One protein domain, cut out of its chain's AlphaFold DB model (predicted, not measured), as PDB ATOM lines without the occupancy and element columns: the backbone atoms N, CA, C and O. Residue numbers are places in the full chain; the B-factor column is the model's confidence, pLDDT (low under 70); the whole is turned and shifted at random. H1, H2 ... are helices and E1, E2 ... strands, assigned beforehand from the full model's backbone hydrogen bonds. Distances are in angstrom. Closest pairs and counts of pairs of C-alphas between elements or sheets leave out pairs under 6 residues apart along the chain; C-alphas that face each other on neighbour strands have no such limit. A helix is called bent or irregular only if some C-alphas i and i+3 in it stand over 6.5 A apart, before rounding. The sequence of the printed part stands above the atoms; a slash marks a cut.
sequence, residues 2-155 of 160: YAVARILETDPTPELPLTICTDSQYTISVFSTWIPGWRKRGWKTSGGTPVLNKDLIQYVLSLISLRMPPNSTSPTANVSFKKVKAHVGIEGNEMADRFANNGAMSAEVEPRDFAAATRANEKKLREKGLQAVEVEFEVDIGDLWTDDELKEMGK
ATOM      1  N   TYR A   2      39.841  -0.727 -35.203       92.00
ATOM      2  CA  TYR A   2      41.247  -0.722 -35.671       92.00
ATOM      3  C   TYR A   2      41.398  -0.544 -37.192       92.00
ATOM      4  O   TYR A   2      42.208   0.264 -37.635       92.00
ATOM      5  N   ALA A   3      40.563  -1.218 -37.991       92.50
ATOM      6  CA  ALA A   3      40.544  -1.042 -39.446       92.50
ATOM      7  C   ALA A   3      40.236   0.409 -39.876       92.50
ATOM      8  O   ALA A   3      40.842   0.909 -40.817       92.50
ATOM      9  N   VAL A   4      39.360   1.107 -39.138       94.19
ATOM     10  CA  VAL A   4      39.032   2.528 -39.368       94.19
ATOM     11  C   VAL A   4      40.252   3.406 -39.103       94.19
ATOM     12  O   VAL A   4      40.591   4.253 -39.921       94.19
ATOM     13  N   ALA A   5      40.956   3.176 -37.989       94.81
ATOM     14  CA  ALA A   5      42.211   3.876 -37.724       94.81
ATOM     15  C   ALA A   5      43.215   3.631 -38.856       94.81
ATOM     16  O   ALA A   5      43.830   4.573 -39.346       94.81
ATOM     17  N   ARG A   6      43.330   2.380 -39.320       93.88
ATOM     18  CA  ARG A   6      44.317   2.022 -40.332       93.88
ATOM     19  C   ARG A   6      44.069   2.706 -41.670       93.88
ATOM     20  O   ARG A   6      45.007   3.286 -42.203       93.88
ATOM     21  N   ILE A   7      42.835   2.699 -42.180       94.12
ATOM     22  CA  ILE A   7      42.532   3.382 -43.447       94.12
ATOM     23  C   ILE A   7      42.783   4.891 -43.344       94.12
ATOM     24  O   ILE A   7      43.353   5.473 -44.259       94.12
ATOM     25  N   LEU A   8      42.460   5.518 -42.210       93.56
ATOM     26  CA  LEU A   8      42.695   6.951 -42.010       93.56
ATOM     27  C   LEU A   8      44.187   7.313 -41.943       93.56
ATOM     28  O   LEU A   8      44.553   8.417 -42.346       93.56
ATOM     29  N   GLU A   9      45.031   6.405 -41.445       93.69
ATOM     30  CA  GLU A   9      46.491   6.558 -41.424       93.69
ATOM     31  C   GLU A   9      47.134   6.392 -42.800       93.69
ATOM     32  O   GLU A   9      48.131   7.053 -43.082       93.69
ATOM     33  N   THR A  10      46.627   5.459 -43.610       94.25
ATOM     34  CA  THR A  10      47.318   5.004 -44.824       94.25
ATOM     35  C   THR A  10      46.699   5.480 -46.120       94.25
ATOM     36  O   THR A  10      47.331   5.293 -47.156       94.25
ATOM     37  N   ASP A  11      45.476   6.015 -46.107       91.44
ATOM     38  CA  ASP A  11      44.849   6.452 -47.351       91.44
ATOM     39  C   ASP A  11      45.708   7.550 -48.013       91.44
ATOM     40  O   ASP A  11      45.992   8.577 -47.382       91.44
ATOM     41  N   PRO A  12      46.155   7.314 -49.263       90.38
ATOM     42  CA  PRO A  12      47.076   8.189 -49.977       90.38
ATOM     43  C   PRO A  12      46.429   9.486 -50.467       90.38
ATOM     44  O   PRO A  12      47.148  10.352 -50.959       90.38
ATOM     45  N   THR A  13      45.106   9.619 -50.344       89.25
ATOM     46  CA  THR A  13      44.320  10.755 -50.847       89.25
ATOM     47  C   THR A  13      43.533  11.466 -49.738       89.25
ATOM     48  O   THR A  13      42.308  11.560 -49.801       89.25
ATOM     49  N   PRO A  14      44.200  11.983 -48.686       86.25
ATOM     50  CA  PRO A  14      43.531  12.582 -47.528       86.25
ATOM     51  C   PRO A  14      42.708  13.843 -47.837       86.25
ATOM     52  O   PRO A  14      41.883  14.242 -47.017       86.25
ATOM     53  N   GLU A  15      42.935  14.483 -48.979       82.81
ATOM     54  CA  GLU A  15      42.186  15.635 -49.487       82.81
ATOM     55  C   GLU A  15      40.850  15.273 -50.149       82.81
ATOM     56  O   GLU A  15      40.032  16.167 -50.363       82.81
ATOM     57  N   LEU A  16      40.627  13.995 -50.476       86.94
ATOM     58  CA  LEU A  16      39.393  13.525 -51.100       86.94
ATOM     59  C   LEU A  16      38.405  12.982 -50.054       86.94
ATOM     60  O   LEU A  16      38.835  12.409 -49.045       86.94
ATOM     61  N   PRO A  17      37.086  13.095 -50.310       88.25
ATOM     62  CA  PRO A  17      36.072  12.480 -49.463       88.25
ATOM     63  C   PRO A  17      36.244  10.965 -49.371       88.25
ATOM     64  O   PRO A  17      36.348  10.273 -50.384       88.25
ATOM     65  N   LEU A  18      36.221  10.447 -48.144       90.44
ATOM     66  CA  LEU A  18      36.363   9.029 -47.840       90.44
ATOM     67  C   LEU A  18      35.057   8.466 -47.270       90.44
ATOM     68  O   LEU A  18      34.634   8.848 -46.180       90.44
ATOM     69  N   THR A  19      34.466   7.490 -47.957       91.69
ATOM     70  CA  THR A  19      33.348   6.701 -47.419       91.69
ATOM     71  C   THR A  19      33.870   5.391 -46.843       91.69
ATOM     72  O   THR A  19      34.417   4.557 -47.566       91.69
ATOM     73  N   ILE A  20      33.678   5.181 -45.542       92.12
ATOM     74  CA  ILE A  20      34.074   3.955 -44.846       92.12
ATOM     75  C   ILE A  20      32.867   3.020 -44.755       92.12
ATOM     76  O   ILE A  20      31.943   3.238 -43.970       92.12
ATOM     77  N   CYS A  21      32.897   1.949 -45.545       91.94
ATOM     78  CA  CYS A  21      31.905   0.879 -45.485       91.94
ATOM     79  C   CYS A  21      32.255  -0.113 -44.368       91.94
ATOM     80  O   CYS A  21      33.380  -0.607 -44.307       91.94
ATOM     81  N   THR A  22      31.307  -0.424 -43.484       91.38
ATOM     82  CA  THR A  22      31.517  -1.412 -42.414       91.38
ATOM     83  C   THR A  22      30.234  -2.146 -42.040       91.38
ATOM     84  O   THR A  22      29.151  -1.564 -41.993       91.38
ATOM     85  N   ASP A  23      30.350  -3.431 -41.727       89.81
ATOM     86  CA  ASP A  23      29.297  -4.242 -41.117       89.81
ATOM     87  C   ASP A  23      29.363  -4.255 -39.575       89.81
ATOM     88  O   ASP A  23      28.507  -4.845 -38.914       89.81
ATOM     89  N   SER A  24      30.307  -3.530 -38.965       89.56
ATOM     90  CA  SER A  24      30.457  -3.456 -37.511       89.56
ATOM     91  C   SER A  24      29.368  -2.581 -36.900       89.56
ATOM     92  O   SER A  24      29.339  -1.365 -37.085       89.56
ATOM     93  N   GLN A  25      28.470  -3.202 -36.137       86.56
ATOM     94  CA  GLN A  25      27.430  -2.493 -35.390       86.56
ATOM     95  C   GLN A  25      28.032  -1.527 -34.365       86.56
ATOM     96  O   GLN A  25      27.649  -0.365 -34.331       86.56
ATOM     97  N   TYR A  26      29.051  -1.973 -33.624       88.00
ATOM     98  CA  TYR A  26      29.778  -1.136 -32.669       88.00
ATOM     99  C   TYR A  26      30.355   0.122 -33.321       88.00
ATOM    100  O   TYR A  26      30.168   1.223 -32.818       88.00
ATOM    101  N   THR A  27      31.036  -0.028 -34.462       90.19
ATOM    102  CA  THR A  27      31.673   1.107 -35.146       90.19
ATOM    103  C   THR A  27      30.620   2.116 -35.601       90.19
ATOM    104  O   THR A  27      30.786   3.310 -35.372       90.19
ATOM    105  N   ILE A  28      29.517   1.633 -36.170       88.62
ATOM    106  CA  ILE A  28      28.391   2.475 -36.579       88.62
ATOM    107  C   ILE A  28      27.788   3.210 -35.379       88.62
ATOM    108  O   ILE A  28      27.722   4.433 -35.425       88.62
ATOM    109  N   SER A  29      27.450   2.518 -34.284       87.06
ATOM    110  CA  SER A  29      26.874   3.152 -33.087       87.06
ATOM    111  C   SER A  29      27.799   4.194 -32.453       87.06
ATOM    112  O   SER A  29      27.326   5.247 -32.021       87.06
ATOM    113  N   VAL A  30      29.116   3.945 -32.429       89.81
ATOM    114  CA  VAL A  30      30.108   4.916 -31.935       89.81
ATOM    115  C   VAL A  30      29.970   6.244 -32.675       89.81
ATOM    116  O   VAL A  30      29.826   7.282 -32.024       89.81
ATOM    117  N   PHE A  31      29.996   6.211 -34.010       87.06
ATOM    118  CA  PHE A  31      29.996   7.420 -34.834       87.06
ATOM    119  C   PHE A  31      28.607   8.047 -34.997       87.06
ATOM    120  O   PHE A  31      28.519   9.270 -35.054       87.06
ATOM    121  N   SER A  32      27.527   7.261 -34.996       82.75
ATOM    122  CA  SER A  32      26.169   7.785 -35.188       82.75
ATOM    123  C   SER A  32      25.494   8.276 -33.906       82.75
ATOM    124  O   SER A  32      24.847   9.317 -33.926       82.75
ATOM    125  N   THR A  33      25.611   7.552 -32.786       81.19
ATOM    126  CA  THR A  33      24.749   7.791 -31.607       81.19
ATOM    127  C   THR A  33      25.513   8.099 -30.323       81.19
ATOM    128  O   THR A  33      25.047   8.884 -29.491       81.19
ATOM    129  N   TRP A  34      26.685   7.503 -30.110       86.88
ATOM    130  CA  TRP A  34      27.265   7.452 -28.767       86.88
ATOM    131  C   TRP A  34      28.221   8.584 -28.415       86.88
ATOM    132  O   TRP A  34      28.181   9.072 -27.280       86.88
ATOM    133  N   ILE A  35      29.072   9.016 -29.349       88.00
ATOM    134  CA  ILE A  35      30.101  10.035 -29.084       88.00
ATOM    135  C   ILE A  35      29.532  11.302 -28.420       88.00
ATOM    136  O   ILE A  35      30.107  11.723 -27.408       88.00
ATOM    137  N   PRO A  36      28.413  11.896 -28.892       84.69
ATOM    138  CA  PRO A  36      27.858  13.093 -28.259       84.69
ATOM    139  C   PRO A  36      27.487  12.864 -26.787       84.69
ATOM    140  O   PRO A  36      27.813  13.677 -25.918       84.69
ATOM    141  N   GLY A  37      26.851  11.729 -26.479       86.00
ATOM    142  CA  GLY A  37      26.456  11.364 -25.118       86.00
ATOM    143  C   GLY A  37      27.648  11.046 -24.214       86.00
ATOM    144  O   GLY A  37      27.698  11.497 -23.069       86.00
ATOM    145  N   TRP A  38      28.634  10.310 -24.723       90.62
ATOM    146  CA  TRP A  38      29.847   9.979 -23.977       90.62
ATOM    147  C   TRP A  38      30.675  11.209 -23.648       90.62
ATOM    148  O   TRP A  38      31.095  11.347 -22.502       90.62
ATOM    149  N   ARG A  39      30.861  12.137 -24.592       87.56
ATOM    150  CA  ARG A  39      31.583  13.393 -24.341       87.56
ATOM    151  C   ARG A  39      30.933  14.206 -23.224       87.56
ATOM    152  O   ARG A  39      31.623  14.584 -22.281       87.56
ATOM    153  N   LYS A  40      29.604  14.377 -23.265       88.12
ATOM    154  CA  LYS A  40      28.837  15.063 -22.206       88.12
ATOM    155  C   LYS A  40      28.992  14.398 -20.833       88.12
ATOM    156  O   LYS A  40      28.993  15.083 -19.819       88.12
ATOM    157  N   ARG A  41      29.163  13.072 -20.795       88.69
ATOM    158  CA  ARG A  41      29.372  12.283 -19.566       88.69
ATOM    159  C   ARG A  41      30.848  12.058 -19.204       88.69
ATOM    160  O   ARG A  41      31.141  11.198 -18.375       88.69
ATOM    161  N   GLY A  42      31.788  12.784 -19.813       90.38
ATOM    162  CA  GLY A  42      33.218  12.640 -19.516       90.38
ATOM    163  C   GLY A  42      33.796  11.278 -19.922       90.38
ATOM    164  O   GLY A  42      34.635  10.726 -19.214       90.38
ATOM    165  N   TRP A  43      33.341  10.738 -21.054       91.62
ATOM    166  CA  TRP A  43      33.676   9.414 -21.593       91.62
ATOM    167  C   TRP A  43      33.242   8.244 -20.707       91.62
ATOM    168  O   TRP A  43      33.983   7.279 -20.504       91.62
ATOM    169  N   LYS A  44      32.003   8.331 -20.212       88.19
ATOM    170  CA  LYS A  44      31.312   7.257 -19.494       88.19
ATOM    171  C   LYS A  44      30.040   6.824 -20.222       88.19
ATOM    172  O   LYS A  44      29.337   7.639 -20.836       88.19
ATOM    173  N   THR A  45      29.732   5.537 -20.132       86.31
ATOM    174  CA  THR A  45      28.488   4.944 -20.634       86.31
ATOM    175  C   THR A  45      27.266   5.475 -19.886       86.31
ATOM    176  O   THR A  45      27.381   6.187 -18.887       86.31
ATOM    177  N   SER A  46      26.072   5.132 -20.373       81.88
ATOM    178  CA  SER A  46      24.808   5.333 -19.651       81.88
ATOM    179  C   SER A  46      24.817   4.654 -18.274       81.88
ATOM    180  O   SER A  46      24.307   5.229 -17.320       81.88
ATOM    181  N   GLY A  47      25.465   3.489 -18.155       82.38
ATOM    182  CA  GLY A  47      25.666   2.765 -16.895       82.38
ATOM    183  C   GLY A  47      26.762   3.335 -15.984       82.38
ATOM    184  O   GLY A  47      27.037   2.767 -14.932       82.38
ATOM    185  N   GLY A  48      27.418   4.437 -16.366       84.19
ATOM    186  CA  GLY A  48      28.446   5.103 -15.557       84.19
ATOM    187  C   GLY A  48      29.838   4.466 -15.615       84.19
ATOM    188  O   GLY A  48      30.772   4.990 -15.001       84.19
ATOM    189  N   THR A  49      30.008   3.385 -16.374       86.62
ATOM    190  CA  THR A  49      31.305   2.733 -16.597       86.62
ATOM    191  C   THR A  49      32.140   3.490 -17.637       86.62
ATOM    192  O   THR A  49      31.581   4.205 -18.474       86.62
ATOM    193  N   PRO A  50      33.480   3.376 -17.615       88.94
ATOM    194  CA  PRO A  50      34.320   3.916 -18.681       88.94
ATOM    195  C   PRO A  50      33.950   3.339 -20.054       88.94
ATOM    196  O   PRO A  50      33.650   2.152 -20.186       88.94
ATOM    197  N   VAL A  51      33.981   4.182 -21.086       90.75
ATOM    198  CA  VAL A  51      33.774   3.744 -22.474       90.75
ATOM    199  C   VAL A  51      34.871   2.765 -22.885       90.75
ATOM    200  O   VAL A  51      36.060   3.036 -22.692       90.75
ATOM    201  N   LEU A  52      34.477   1.642 -23.481       88.75
ATOM    202  CA  LEU A  52      35.422   0.657 -23.994       88.75
ATOM    203  C   LEU A  52      36.165   1.243 -25.202       88.75
ATOM    204  O   LEU A  52      35.559   1.903 -26.044       88.75
ATOM    205  N   ASN A  53      37.472   0.990 -25.305       90.88
ATOM    206  CA  ASN A  53      38.332   1.486 -26.391       90.88
ATOM    207  C   ASN A  53      38.360   3.018 -26.537       90.88
ATOM    208  O   ASN A  53      38.637   3.524 -27.626       90.88
ATOM    209  N   LYS A  54      38.095   3.762 -25.452       93.44
ATOM    210  CA  LYS A  54      38.090   5.233 -25.436       93.44
ATOM    211  C   LYS A  54      39.298   5.833 -26.166       93.44
ATOM    212  O   LYS A  54      39.107   6.665 -27.049       93.44
ATOM    213  N   ASP A  55      40.510   5.391 -25.839       94.56
ATOM    214  CA  ASP A  55      41.735   5.973 -26.400       94.56
ATOM    215  C   ASP A  55      41.838   5.752 -27.917       94.56
ATOM    216  O   ASP A  55      42.208   6.666 -28.651       94.56
ATOM    217  N   LEU A  56      41.431   4.578 -28.413       94.69
ATOM    218  CA  LEU A  56      41.372   4.292 -29.848       94.69
ATOM    219  C   LEU A  56      40.298   5.137 -30.551       94.69
ATOM    220  O   LEU A  56      40.540   5.647 -31.643       94.69
ATOM    221  N   ILE A  57      39.125   5.320 -29.937       94.19
ATOM    222  CA  ILE A  57      38.060   6.173 -30.491       94.19
ATOM    223  C   ILE A  57      38.543   7.622 -30.591       94.19
ATOM    224  O   ILE A  57      38.397   8.252 -31.638       94.19
ATOM    225  N   GLN A  58      39.153   8.152 -29.528       93.94
ATOM    226  CA  GLN A  58      39.716   9.503 -29.530       93.94
ATOM    227  C   GLN A  58      40.826   9.649 -30.574       93.94
ATOM    228  O   GLN A  58      40.872  10.657 -31.283       93.94
ATOM    229  N   TYR A  59      41.656   8.619 -30.737       95.69
ATOM    230  CA  TYR A  59      42.673   8.593 -31.776       95.69
ATOM    231  C   TYR A  59      42.066   8.674 -33.180       95.69
ATOM    232  O   TYR A  59      42.469   9.533 -33.968       95.69
ATOM    233  N   VAL A  60      41.048   7.866 -33.478       94.31
ATOM    234  CA  VAL A  60      40.335   7.918 -34.764       94.31
ATOM    235  C   VAL A  60      39.721   9.298 -35.003       94.31
ATOM    236  O   VAL A  60      39.906   9.866 -36.076       94.31
ATOM    237  N   LEU A  61      39.074   9.894 -33.997       92.12
ATOM    238  CA  LEU A  61      38.518  11.248 -34.111       92.12
ATOM    239  C   LEU A  61      39.591  12.299 -34.416       92.12
ATOM    240  O   LEU A  61      39.355  13.206 -35.215       92.12
ATOM    241  N   SER A  62      40.784  12.168 -33.833       93.00
ATOM    242  CA  SER A  62      41.905  13.066 -34.130       93.00
ATOM    243  C   SER A  62      42.419  12.916 -35.569       93.00
ATOM    244  O   SER A  62      42.771  13.913 -36.196       93.00
ATOM    245  N   LEU A  63      42.413  11.698 -36.127       93.31
ATOM    246  CA  LEU A  63      42.779  11.447 -37.526       93.31
ATOM    247  C   LEU A  63      41.743  12.021 -38.495       93.31
ATOM    248  O   LEU A  63      42.121  12.675 -39.465       93.31
ATOM    249  N   ILE A  64      40.453  11.833 -38.208       91.00
ATOM    250  CA  ILE A  64      39.363  12.448 -38.980       91.00
ATOM    251  C   ILE A  64      39.513  13.974 -38.959       91.00
ATOM    252  O   ILE A  64      39.455  14.614 -40.004       91.00
ATOM    253  N   SER A  65      39.810  14.552 -37.791       88.12
ATOM    254  CA  SER A  65      40.042  15.997 -37.656       88.12
ATOM    255  C   SER A  65      41.195  16.491 -38.533       88.12
ATOM    256  O   SER A  65      41.124  17.574 -39.102       88.12
ATOM    257  N   LEU A  66      42.262  15.701 -38.685       88.38
ATOM    258  CA  LEU A  66      43.413  16.070 -39.518       88.38
ATOM    259  C   LEU A  66      43.119  16.046 -41.024       88.38
ATOM    260  O   LEU A  66      43.874  16.661 -41.780       88.38
ATOM    261  N   ARG A  67      42.054  15.357 -41.447       87.94
ATOM    262  CA  ARG A  67      41.565  15.318 -42.835       87.94
ATOM    263  C   ARG A  67      40.632  16.471 -43.188       87.94
ATOM    264  O   ARG A  67      40.205  16.568 -44.333       87.94
ATOM    265  N   MET A  68      40.283  17.316 -42.222       77.00
ATOM    266  CA  MET A  68      39.318  18.387 -42.430       77.00
ATOM    267  C   MET A  68      39.842  19.443 -43.412       77.00
ATOM    268  O   MET A  68      40.932  19.983 -43.194       77.00
ATOM    269  N   PRO A  69      39.071  19.796 -44.460       74.25
ATOM    270  CA  PRO A  69      39.404  20.933 -45.303       74.25
ATOM    271  C   PRO A  69      39.372  22.225 -44.470       74.25
ATOM    272  O   PRO A  69      38.432  22.414 -43.695       74.25
ATOM    273  N   PRO A  70      40.329  23.153 -44.653       67.12
ATOM    274  CA  PRO A  70      40.433  24.373 -43.843       67.12
ATOM    275  C   PRO A  70      39.213  25.306 -43.938       67.12
ATOM    276  O   PRO A  70      38.997  26.110 -43.041       67.12
ATOM    277  N   ASN A  71      38.397  25.174 -44.990       67.38
ATOM    278  CA  ASN A  71      37.189  25.979 -45.211       67.38
ATOM    279  C   ASN A  71      35.885  25.185 -45.027       67.38
ATOM    280  O   ASN A  71      34.818  25.666 -45.409       67.38
ATOM    281  N   SER A  72      35.947  23.956 -44.506       63.94
ATOM    282  CA  SER A  72      34.738  23.159 -44.308       63.94
ATOM    283  C   SER A  72      33.971  23.639 -43.081       63.94
ATOM    284  O   SER A  72      34.470  23.572 -41.959       63.94
ATOM    285  N   THR A  73      32.731  24.073 -43.287       58.00
ATOM    286  CA  THR A  73      31.769  24.365 -42.214       58.00
ATOM    287  C   THR A  73      31.077  23.117 -41.681       58.00
ATOM    288  O   THR A  73      30.478  23.184 -40.613       58.00
ATOM    289  N   SER A  74      31.160  21.985 -42.394       60.38
ATOM    290  CA  SER A  74      30.715  20.688 -41.886       60.38
ATOM    291  C   SER A  74      31.922  19.939 -41.320       60.38
ATOM    292  O   SER A  74      32.813  19.566 -42.085       60.38
ATOM    293  N   PRO A  75      31.985  19.709 -40.003       53.44
ATOM    294  CA  PRO A  75      33.126  19.071 -39.361       53.44
ATOM    295  C   PRO A  75      33.221  17.543 -39.594       53.44
ATOM    296  O   PRO A  75      34.049  16.873 -38.987       53.44
ATOM    297  N   THR A  76      32.429  16.999 -40.525       59.78
ATOM    298  CA  THR A  76      32.506  15.613 -41.035       59.78
ATOM    299  C   THR A  76      32.599  15.533 -42.560       59.78
ATOM    300  O   THR A  76      32.634  14.436 -43.108       59.78
ATOM    301  N   ALA A  77      32.708  16.669 -43.262       61.47
ATOM    302  CA  ALA A  77      32.569  16.756 -44.723       61.47
ATOM    303  C   ALA A  77      33.484  15.836 -45.550       61.47
ATOM    304  O   ALA A  77      33.218  15.634 -46.731       61.47
ATOM    305  N   ASN A  78      34.566  15.317 -44.962       79.56
ATOM    306  CA  ASN A  78      35.552  14.511 -45.674       79.56
ATOM    307  C   ASN A  78      35.560  13.023 -45.278       79.56
ATOM    308  O   ASN A  78      36.285  12.243 -45.891       79.56
ATOM    309  N   VAL A  79      34.789  12.611 -44.261       88.88
ATOM    310  CA  VAL A  79      34.675  11.198 -43.859       88.88
ATOM    311  C   VAL A  79      33.226  10.862 -43.527       88.88
ATOM    312  O   VAL A  79      32.672  11.390 -42.564       88.88
ATOM    313  N   SER A  80      32.643   9.929 -44.274       89.06
ATOM    314  CA  SER A  80      31.308   9.383 -44.021       89.06
ATOM    315  C   SER A  80      31.380   7.893 -43.700       89.06
ATOM    316  O   SER A  80      32.327   7.194 -44.075       89.06
ATOM    317  N   PHE A  81      30.374   7.388 -42.990       90.50
ATOM    318  CA  PHE A  81      30.249   5.962 -42.699       90.50
ATOM    319  C   PHE A  81      29.024   5.394 -43.404       90.50
ATOM    320  O   PHE A  81      27.949   5.987 -43.373       90.50
ATOM    321  N   LYS A  82      29.180   4.213 -44.004       90.25
ATOM    322  CA  LYS A  82      28.088   3.465 -44.627       90.25
ATOM    323  C   LYS A  82      27.996   2.081 -44.002       90.25
ATOM    324  O   LYS A  82      28.963   1.312 -44.027       90.25
ATOM    325  N   LYS A  83      26.833   1.740 -43.453       89.31
ATOM    326  CA  LYS A  83      26.564   0.378 -42.994       89.31
ATOM    327  C   LYS A  83      26.395  -0.525 -44.212       89.31
ATOM    328  O   LYS A  83      25.632  -0.222 -45.126       89.31
ATOM    329  N   VAL A  84      27.072  -1.666 -44.201       89.44
ATOM    330  CA  VAL A  84      26.840  -2.741 -45.171       89.44
ATOM    331  C   VAL A  84      26.358  -4.004 -44.464       89.44
ATOM    332  O   VAL A  84      26.581  -4.184 -43.263       89.44
ATOM    333  N   LYS A  85      25.649  -4.868 -45.198       85.94
ATOM    334  CA  LYS A  85      25.250  -6.186 -44.694       85.94
ATOM    335  C   LYS A  85      26.481  -7.085 -44.607       85.94
ATOM    336  O   LYS A  85      27.272  -7.136 -45.549       85.94
ATOM    337  N   ALA A  86      26.607  -7.807 -43.499       81.56
ATOM    338  CA  ALA A  86      27.630  -8.833 -43.348       81.56
ATOM    339  C   ALA A  86      27.338 -10.018 -44.286       81.56
ATOM    340  O   ALA A  86      26.180 -10.395 -44.455       81.56
ATOM    341  N   HIS A  87      28.385 -10.609 -44.867       74.19
ATOM    342  CA  HIS A  87      28.343 -11.893 -45.589       74.19
ATOM    343  C   HIS A  87      27.330 -12.003 -46.752       74.19
ATOM    344  O   HIS A  87      26.718 -13.052 -46.947       74.19
ATOM    345  N   VAL A  88      27.147 -10.936 -47.538       82.38
ATOM    346  CA  VAL A  88      26.244 -10.940 -48.713       82.38
ATOM    347  C   VAL A  88      26.961 -10.834 -50.069       82.38
ATOM    348  O   VAL A  88      26.345 -10.397 -51.040       82.38
ATOM    349  N   GLY A  89      28.247 -11.184 -50.177       80.19
ATOM    350  CA  GLY A  89      28.979 -11.104 -51.451       80.19
ATOM    351  C   GLY A  89      29.627  -9.749 -51.741       80.19
ATOM    352  O   GLY A  89      30.009  -9.488 -52.879       80.19
ATOM    353  N   ILE A  90      29.739  -8.851 -50.752       84.81
ATOM    354  CA  ILE A  90      30.456  -7.579 -50.934       84.81
ATOM    355  C   ILE A  90      31.951  -7.864 -50.824       84.81
ATOM    356  O   ILE A  90      32.487  -7.917 -49.718       84.81
ATOM    357  N   GLU A  91      32.616  -8.009 -51.971       88.50
ATOM    358  CA  GLU A  91      34.022  -8.426 -52.083       88.50
ATOM    359  C   GLU A  91      34.951  -7.688 -51.105       88.50
ATOM    360  O   GLU A  91      35.689  -8.317 -50.349       88.50
ATOM    361  N   GLY A  92      34.861  -6.353 -51.033       86.44
ATOM    362  CA  GLY A  92      35.683  -5.558 -50.114       86.44
ATOM    363  C   GLY A  92      35.427  -5.851 -48.627       86.44
ATOM    364  O   GLY A  92      36.375  -5.893 -47.844       86.44
ATOM    365  N   ASN A  93      34.171  -6.095 -48.236       88.12
ATOM    366  CA  ASN A  93      33.818  -6.433 -46.852       88.12
ATOM    367  C   ASN A  93      34.247  -7.866 -46.508       88.12
ATOM    368  O   ASN A  93      34.778  -8.107 -45.431       88.12
ATOM    369  N   GLU A  94      34.081  -8.807 -47.438       88.69
ATOM    370  CA  GLU A  94      34.513 -10.198 -47.252       88.69
ATOM    371  C   GLU A  94      36.032 -10.322 -47.145       88.69
ATOM    372  O   GLU A  94      36.543 -11.087 -46.327       88.69
ATOM    373  N   MET A  95      36.779  -9.544 -47.930       89.19
ATOM    374  CA  MET A  95      38.232  -9.486 -47.803       89.19
ATOM    375  C   MET A  95      38.659  -8.862 -46.472       89.19
ATOM    376  O   MET A  95      39.584  -9.369 -45.838       89.19
ATOM    377  N   ALA A  96      37.975  -7.808 -46.015       89.00
ATOM    378  CA  ALA A  96      38.230  -7.216 -44.704       89.00
ATOM    379  C   ALA A  96      37.986  -8.219 -43.561       89.00
ATOM    380  O   ALA A  96      38.824  -8.321 -42.665       89.00
ATOM    381  N   ASP A  97      36.903  -8.998 -43.627       88.31
ATOM    382  CA  ASP A  97      36.598 -10.066 -42.666       88.31
ATOM    383  C   ASP A  97      37.680 -11.158 -42.663       88.31
ATOM    384  O   ASP A  97      38.232 -11.503 -41.617       88.31
ATOM    385  N   ARG A  98      38.098 -11.633 -43.844       89.62
ATOM    386  CA  ARG A  98      39.203 -12.603 -43.969       89.62
ATOM    387  C   ARG A  98      40.505 -12.082 -43.363       89.62
ATOM    388  O   ARG A  98      41.186 -12.819 -42.651       89.62
ATOM    389  N   PHE A  99      40.863 -10.825 -43.621       90.38
ATOM    390  CA  PHE A  99      42.072 -10.235 -43.042       90.38
ATOM    391  C   PHE A  99      41.963 -10.045 -41.528       90.38
ATOM    392  O   PHE A  99      42.951 -10.264 -40.828       90.38
ATOM    393  N   ALA A 100      40.784  -9.691 -41.010       88.81
ATOM    394  CA  ALA A 100      40.547  -9.604 -39.573       88.81
ATOM    395  C   ALA A 100      40.707 -10.973 -38.893       88.81
ATOM    396  O   ALA A 100      41.416 -11.071 -37.890       88.81
ATOM    397  N   ASN A 101      40.147 -12.034 -39.483       89.38
ATOM    398  CA  ASN A 101      40.279 -13.407 -38.988       89.38
ATOM    399  C   ASN A 101      41.740 -13.882 -38.988       89.38
ATOM    400  O   ASN A 101      42.221 -14.410 -37.987       89.38
ATOM    401  N   ASN A 102      42.490 -13.614 -40.060       91.12
ATOM    402  CA  ASN A 102      43.921 -13.930 -40.110       91.12
ATOM    403  C   ASN A 102      44.726 -13.158 -39.050       91.12
ATOM    404  O   ASN A 102      45.643 -13.709 -38.439       91.12
ATOM    405  N   GLY A 103      44.379 -11.890 -38.814       87.94
ATOM    406  CA  GLY A 103      44.987 -11.073 -37.766       87.94
ATOM    407  C   GLY A 103      44.728 -11.630 -36.366       87.94
ATOM    408  O   GLY A 103      45.652 -11.689 -35.563       87.94
ATOM    409  N   ALA A 104      43.511 -12.109 -36.093       88.44
ATOM    410  CA  ALA A 104      43.152 -12.728 -34.815       88.44
ATOM    411  C   ALA A 104      43.896 -14.050 -34.547       88.44
ATOM    412  O   ALA A 104      44.097 -14.417 -33.394       88.44
ATOM    413  N   MET A 105      44.320 -14.755 -35.601       90.06
ATOM    414  CA  MET A 105      45.136 -15.974 -35.504       90.06
ATOM    415  C   MET A 105      46.646 -15.703 -35.440       90.06
ATOM    416  O   MET A 105      47.432 -16.636 -35.266       90.06
ATOM    417  N   SER A 106      47.069 -14.455 -35.638       89.31
ATOM    418  CA  SER A 106      48.480 -14.074 -35.624       89.31
ATOM    419  C   SER A 106      48.996 -13.886 -34.195       89.31
ATOM    420  O   SER A 106      48.226 -13.831 -33.239       89.31
ATOM    421  N   ALA A 107      50.321 -13.794 -34.045       87.81
ATOM    422  CA  ALA A 107      50.931 -13.516 -32.750       87.81
ATOM    423  C   ALA A 107      50.419 -12.187 -32.175       87.81
ATOM    424  O   ALA A 107      50.238 -11.209 -32.907       87.81
ATOM    425  N   GLU A 108      50.218 -12.165 -30.860       85.75
ATOM    426  CA  GLU A 108      49.828 -10.957 -30.151       85.75
ATOM    427  C   GLU A 108      50.905  -9.880 -30.325       85.75
ATOM    428  O   GLU A 108      52.108 -10.154 -30.301       85.75
ATOM    429  N   VAL A 109      50.456  -8.652 -30.558       85.94
ATOM    430  CA  VAL A 109      51.324  -7.499 -30.786       85.94
ATOM    431  C   VAL A 109      51.181  -6.572 -29.594       85.94
ATOM    432  O   VAL A 109      50.075  -6.392 -29.086       85.94
ATOM    433  N   GLU A 110      52.287  -5.957 -29.178       88.56
ATOM    434  CA  GLU A 110      52.277  -4.993 -28.079       88.56
ATOM    435  C   GLU A 110      51.201  -3.912 -28.282       88.56
ATOM    436  O   GLU A 110      51.124  -3.311 -29.368       88.56
ATOM    437  N   PRO A 111      50.370  -3.633 -27.258       83.69
ATOM    438  CA  PRO A 111      49.335  -2.621 -27.353       83.69
ATOM    439  C   PRO A 111      49.921  -1.254 -27.697       83.69
ATOM    440  O   PRO A 111      50.819  -0.733 -27.034       83.69
ATOM    441  N   ARG A 112      49.374  -0.628 -28.737       91.12
ATOM    442  CA  ARG A 112      49.772   0.721 -29.130       91.12
ATOM    443  C   ARG A 112      49.223   1.756 -28.150       91.12
ATOM    444  O   ARG A 112      48.036   1.752 -27.834       91.12
ATOM    445  N   ASP A 113      50.058   2.720 -27.764       94.94
ATOM    446  CA  ASP A 113      49.632   3.881 -26.973       94.94
ATOM    447  C   ASP A 113      48.849   4.885 -27.844       94.94
ATOM    448  O   ASP A 113      49.388   5.833 -28.430       94.94
ATOM    449  N   PHE A 114      47.540   4.657 -27.948       95.62
ATOM    450  CA  PHE A 114      46.628   5.542 -28.670       95.62
ATOM    451  C   PHE A 114      46.456   6.906 -27.997       95.62
ATOM    452  O   PHE A 114      46.207   7.895 -28.692       95.62
ATOM    453  N   ALA A 115      46.650   7.009 -26.681       94.75
ATOM    454  CA  ALA A 115      46.577   8.286 -25.979       94.75
ATOM    455  C   ALA A 115      47.753   9.196 -26.371       94.75
ATOM    456  O   ALA A 115      47.558  10.376 -26.677       94.75
ATOM    457  N   ALA A 116      48.975   8.661 -26.442       95.50
ATOM    458  CA  ALA A 116      50.134   9.393 -26.951       95.50
ATOM    459  C   ALA A 116      49.968   9.784 -28.422       95.50
ATOM    460  O   ALA A 116      50.240  10.932 -28.784       95.50
ATOM    461  N   ALA A 117      49.472   8.869 -29.257       95.81
ATOM    462  CA  ALA A 117      49.222   9.150 -30.667       95.81
ATOM    463  C   ALA A 117      48.162  10.255 -30.862       95.81
ATOM    464  O   ALA A 117      48.327  11.125 -31.719       95.81
ATOM    465  N   THR A 118      47.122  10.276 -30.021       95.69
ATOM    466  CA  THR A 118      46.099  11.335 -30.002       95.69
ATOM    467  C   THR A 118      46.715  12.689 -29.663       95.69
ATOM    468  O   THR A 118      46.557  13.636 -30.432       95.69
ATOM    469  N   ARG A 119      47.505  12.778 -28.582       95.31
ATOM    470  CA  ARG A 119      48.204  14.022 -28.195       95.31
ATOM    471  C   ARG A 119      49.100  14.558 -29.316       95.31
ATOM    472  O   ARG A 119      49.171  15.766 -29.541       95.31
ATOM    473  N   ALA A 120      49.777  13.668 -30.044       95.81
ATOM    474  CA  ALA A 120      50.594  14.053 -31.193       95.81
ATOM    475  C   ALA A 120      49.748  14.643 -32.337       95.81
ATOM    476  O   ALA A 120      50.152  15.630 -32.955       95.81
ATOM    477  N   ASN A 121      48.568  14.082 -32.604       93.75
ATOM    478  CA  ASN A 121      47.644  14.602 -33.610       93.75
ATOM    479  C   ASN A 121      47.023  15.942 -33.196       93.75
ATOM    480  O   ASN A 121      46.948  16.851 -34.016       93.75
ATOM    481  N   GLU A 122      46.661  16.117 -31.927       91.44
ATOM    482  CA  GLU A 122      46.158  17.391 -31.391       91.44
ATOM    483  C   GLU A 122      47.189  18.520 -31.514       91.44
ATOM    484  O   GLU A 122      46.843  19.659 -31.838       91.44
ATOM    485  N   LYS A 123      48.479  18.210 -31.324       93.19
ATOM    486  CA  LYS A 123      49.561  19.164 -31.593       93.19
ATOM    487  C   LYS A 123      49.573  19.593 -33.066       93.19
ATOM    488  O   LYS A 123      49.616  20.791 -33.334       93.19
ATOM    489  N   LYS A 124      49.472  18.642 -34.001       91.81
ATOM    490  CA  LYS A 124      49.413  18.930 -35.446       91.81
ATOM    491  C   LYS A 124      48.179  19.753 -35.823       91.81
ATOM    492  O   LYS A 124      48.285  20.647 -36.655       91.81
ATOM    493  N   LEU A 125      47.020  19.472 -35.222       88.88
ATOM    494  CA  LEU A 125      45.796  20.253 -35.438       88.88
ATOM    495  C   LEU A 125      46.014  21.720 -35.065       88.88
ATOM    496  O   LEU A 125      45.766  22.600 -35.885       88.88
ATOM    497  N   ARG A 126      46.582  21.976 -33.877       88.88
ATOM    498  CA  ARG A 126      46.936  23.330 -33.424       88.88
ATOM    499  C   ARG A 126      47.904  24.035 -34.371       88.88
ATOM    500  O   ARG A 126      47.706  25.206 -34.665       88.88
ATOM    501  N   GLU A 127      48.931  23.337 -34.850       90.06
ATOM    502  CA  GLU A 127      49.906  23.883 -35.809       90.06
ATOM    503  C   GLU A 127      49.260  24.244 -37.157       90.06
ATOM    504  O   GLU A 127      49.658  25.221 -37.786       90.06
ATOM    505  N   LYS A 128      48.234  23.496 -37.579       84.94
ATOM    506  CA  LYS A 128      47.455  23.761 -38.798       84.94
ATOM    507  C   LYS A 128      46.312  24.767 -38.606       84.94
ATOM    508  O   LYS A 128      45.606  25.050 -39.569       84.94
ATOM    509  N   GLY A 129      46.092  25.273 -37.390       83.38
ATOM    510  CA  GLY A 129      44.937  26.120 -37.072       83.38
ATOM    511  C   GLY A 129      43.587  25.399 -37.188       83.38
ATOM    512  O   GLY A 129      42.555  26.054 -37.298       83.38
ATOM    513  N   LEU A 130      43.588  24.063 -37.176       81.19
ATOM    514  CA  LEU A 130      42.386  23.235 -37.239       81.19
ATOM    515  C   LEU A 130      41.862  22.954 -35.828       81.19
ATOM    516  O   LEU A 130      42.634  22.802 -34.877       81.19
ATOM    517  N   GLN A 131      40.544  22.834 -35.703       74.19
ATOM    518  CA  GLN A 131      39.896  22.402 -34.467       74.19
ATOM    519  C   GLN A 131      39.609  20.900 -34.493       74.19
ATOM    520  O   GLN A 131      39.491  20.284 -35.553       74.19
ATOM    521  N   ALA A 132      39.520  20.301 -33.305       72.75
ATOM    522  CA  ALA A 132      39.075  18.924 -33.181       72.75
ATOM    523  C   ALA A 132      37.600  18.811 -33.589       72.75
ATOM    524  O   ALA A 132      36.791  19.689 -33.304       72.75
ATOM    525  N   VAL A 133      37.255  17.701 -34.229       71.38
ATOM    526  CA  VAL A 133      35.898  17.385 -34.683       71.38
ATOM    527  C   VAL A 133      34.954  17.293 -33.477       71.38
ATOM    528  O   VAL A 133      35.060  16.394 -32.632       71.38
ATOM    529  N   GLU A 134      34.028  18.247 -33.394       64.50
ATOM    530  CA  GLU A 134      32.929  18.340 -32.424       64.50
ATOM    531  C   GLU A 134      31.589  18.040 -33.112       64.50
ATOM    532  O   GLU A 134      30.825  18.954 -33.396       64.50
ATOM    533  N   VAL A 135      31.324  16.781 -33.497       62.31
ATOM    534  CA  VAL A 135      30.214  16.516 -34.440       62.31
ATOM    535  C   VAL A 135      29.573  15.154 -34.304       62.31
ATOM    536  O   VAL A 135      30.210  14.170 -33.926       62.31
ATOM    537  N   GLU A 136      28.310  15.164 -34.707       61.56
ATOM    538  CA  GLU A 136      27.499  14.054 -35.187       61.56
ATOM    539  C   GLU A 136      27.953  13.653 -36.602       61.56
ATOM    540  O   GLU A 136      28.149  14.501 -37.475       61.56
ATOM    541  N   PHE A 137      28.172  12.361 -36.832       71.56
ATOM    542  CA  PHE A 137      28.544  11.857 -38.150       71.56
ATOM    543  C   PHE A 137      27.303  11.581 -38.983       71.56
ATOM    544  O   PHE A 137      26.335  11.008 -38.487       71.56
ATOM    545  N   GLU A 138      27.364  11.932 -40.269       71.31
ATOM    546  CA  GLU A 138      26.417  11.388 -41.231       71.31
ATOM    547  C   GLU A 138      26.749   9.909 -41.423       71.31
ATOM    548  O   GLU A 138      27.856   9.537 -41.836       71.31
ATOM    549  N   VAL A 139      25.795   9.061 -41.055       77.88
ATOM    550  CA  VAL A 139      25.918   7.618 -41.192       77.88
ATOM    551  C   VAL A 139      24.768   7.120 -42.050       77.88
ATOM    552  O   VAL A 139      23.617   7.135 -41.621       77.88
ATOM    553  N   ASP A 140      25.093   6.660 -43.257       81.94
ATOM    554  CA  ASP A 140      24.136   5.992 -44.137       81.94
ATOM    555  C   ASP A 140      23.925   4.560 -43.638       81.94
ATOM    556  O   ASP A 140      24.793   3.688 -43.756       81.94
ATOM    557  N   ILE A 141      22.761   4.335 -43.045       76.81
ATOM    558  CA  ILE A 141      22.313   3.032 -42.556       76.81
ATOM    559  C   ILE A 141      21.446   2.281 -43.578       76.81
ATOM    560  O   ILE A 141      21.184   1.096 -43.372       76.81
ATOM    561  N   GLY A 142      21.026   2.929 -44.673       75.94
ATOM    562  CA  GLY A 142      20.044   2.407 -45.630       75.94
ATOM    563  C   GLY A 142      18.762   1.870 -44.975       75.94
ATOM    564  O   GLY A 142      18.405   2.255 -43.868       75.94
ATOM    565  N   ASP A 143      18.116   0.899 -45.627       73.31
ATOM    566  CA  ASP A 143      16.947   0.174 -45.087       73.31
ATOM    567  C   ASP A 143      17.343  -0.976 -44.137       73.31
ATOM    568  O   ASP A 143      16.633  -1.975 -44.008       73.31
ATOM    569  N   LEU A 144      18.539  -0.917 -43.542       73.12
ATOM    570  CA  LEU A 144      19.053  -2.014 -42.717       73.12
ATOM    571  C   LEU A 144      18.485  -2.003 -41.302       73.12
ATOM    572  O   LEU A 144      18.448  -3.060 -40.679       73.12
ATOM    573  N   TRP A 145      18.096  -0.827 -40.809       71.44
ATOM    574  CA  TRP A 145      17.621  -0.617 -39.446       71.44
ATOM    575  C   TRP A 145      16.574   0.487 -39.426       71.44
ATOM    576  O   TRP A 145      16.711   1.500 -40.110       71.44
ATOM    577  N   THR A 146      15.557   0.310 -38.599       75.94
ATOM    578  CA  THR A 146      14.594   1.360 -38.263       75.94
ATOM    579  C   THR A 146      15.179   2.335 -37.237       75.94
ATOM    580  O   THR A 146      16.064   1.980 -36.456       75.94
ATOM    581  N   ASP A 147      14.642   3.557 -37.174       72.31
ATOM    582  CA  ASP A 147      15.039   4.558 -36.170       72.31
ATOM    583  C   ASP A 147      14.927   4.039 -34.729       72.31
ATOM    584  O   ASP A 147      15.711   4.420 -33.857       72.31
ATOM    585  N   ASP A 148      13.953   3.172 -34.455       74.56
ATOM    586  CA  ASP A 148      13.760   2.603 -33.125       74.56
ATOM    587  C   ASP A 148      14.794   1.519 -32.814       74.56
ATOM    588  O   ASP A 148      15.349   1.519 -31.716       74.56
ATOM    589  N   GLU A 149      15.161   0.671 -33.780       73.31
ATOM    590  CA  GLU A 149      16.268  -0.277 -33.606       73.31
ATOM    591  C   GLU A 149      17.594   0.450 -33.357       73.31
ATOM    592  O   GLU A 149      18.348   0.063 -32.464       73.31
ATOM    593  N   LEU A 150      17.856   1.559 -34.054       68.75
ATOM    594  CA  LEU A 150      19.031   2.397 -33.790       68.75
ATOM    595  C   LEU A 150      19.023   2.982 -32.375       68.75
ATOM    596  O   LEU A 150      20.068   3.033 -31.722       68.75
ATOM    597  N   LYS A 151      17.861   3.432 -31.886       69.31
ATOM    598  CA  LYS A 151      17.728   3.937 -30.512       69.31
ATOM    599  C   LYS A 151      17.970   2.837 -29.491       69.31
ATOM    600  O   LYS A 151      18.646   3.104 -28.500       69.31
ATOM    601  N   GLU A 152      17.457   1.627 -29.714       71.12
ATOM    602  CA  GLU A 152      17.704   0.476 -28.837       71.12
ATOM    603  C   GLU A 152      19.191   0.111 -28.808       71.12
ATOM    604  O   GLU A 152      19.778  -0.013 -27.732       71.12
ATOM    605  N   MET A 153      19.841   0.066 -29.973       67.06
ATOM    606  CA  MET A 153      21.295  -0.099 -30.083       67.06
ATOM    607  C   MET A 153      22.063   1.011 -29.360       67.06
ATOM    608  O   MET A 153      23.124   0.778 -28.790       67.06
ATOM    609  N   GLY A 154      21.513   2.225 -29.352       62.22
ATOM    610  CA  GLY A 154      22.047   3.391 -28.661       62.22
ATOM    611  C   GLY A 154      22.175   3.234 -27.137       62.22
ATOM    612  O   GLY A 154      22.922   3.992 -26.513       62.22
ATOM    613  N   LYS A 155      21.470   2.276 -26.517       66.25
ATOM    614  CA  LYS A 155      21.318   2.200 -25.051       66.25
ATOM    615  C   LYS A 155      22.487   1.546 -24.316       66.25
ATOM    616  O   LYS A 155      22.707   1.896 -23.152       66.25
TER     617      LYS A 155
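AT A GLANCE: This is residues 2 to 155 of the 160 residues of the protein "Ribonuclease H-like domain-containing protein" of Leucosporidium creatinivorum (UniProt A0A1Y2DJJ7). A small wall of two parallel strands, E1 and E2, has helices over one face: H1 over E1 and H2 over E2, while H3 and then H5 continue from H1, side by side with H3 between the other two. H4 and H6 sit at the margins, their centres the farthest from the mean of all C-alphas, at 17.7 A and 19.0 A, and residues 101 to 111, of which 101 to 104 belong to H4, stick out. The printed part has 154 residues, in the order H1, E1, H2, H3, E2, H4, H5, H6, and is mostly helix. It is compact, with a radius of gyration of the C-alphas of 16.0 A and spans of 44 by 37 by 32 A.

IN THESE COORDINATES: Find C-alpha 2 at (41.247, -0.722, -35.671), where H1 begins; it runs to residue 10. E1 follows at residues 18 to 22, 12.7 A long. Next comes H2, residues 25 to 40, 22.0 A, with a kink of 58 degrees near residue 34; it is irregular, C-alphas 32 and 35 being 7.6 A apart. H3 takes residues 54 to 66, 18.5 A, and E2 begins with C-alpha 79 at (34.675, 11.198, -43.859) and ends at residue 83. H4, residues 91 to 104, and H5, residues 114 to 127, each measure 20.0 A. H6, residues 147 to 153, ends with C-alpha 153 at (21.295, -0.099, -30.083).

HOW THE PARTS SIT: Start at the sheet: E1 and E2 are parallel neighbours at 25 degrees, with N 20 and O 80 at 2.8 A, within hydrogen-bond range. E1, H2 with H3, and E2 form a strand-helix-strand unit, two parallel strands joined through helices, with a right-handed crossover. Residues 139 to 140 pair in parallel with residues 81 to 82 of E2. The closest C-alphas of H1 and E1, Val 4 and Ile 20, are 7.5 A apart; those of H2 and E2, Ile 28 and Lys 83, 7.0 A. H1 touches H3 at Ala 5 and Val 60, 5.3 A between C-alphas, at a shallow tilt of 27 degrees, the same way. H3 touches H5 at Tyr 59 and Thr 118, 4.7 A between C-alphas, at a shallow tilt of 25 degrees, the same way. H2 and H3 are near each other, with 8 pairs of C-alphas within 10 A. H6 is close to H2 but not clearly touching, about perpendicular at 81 degrees; the C-alphas of Ser 29 and Met 153, the closest, are 7.1 A apart. H4 touches no helix; its closest C-alpha to E1 is Asn 93, 7.1 A from that of Thr 22. Every O i to N i+4 pair is within hydrogen-bond range in H1, H3, H4, H5 and H6; in H2, 8 of 12 are.

THE WHOLE: Look to Val 88 and Glu 127 for the C-alphas farthest apart, 44.0 A. The printed part has no cut; the links H2 to H3, H3 to E2 and H5 to H6 are long. The model's pLDDT is under 70 at residues 70 to 77, 134 to 136, 150 to 151 and 153 to 155.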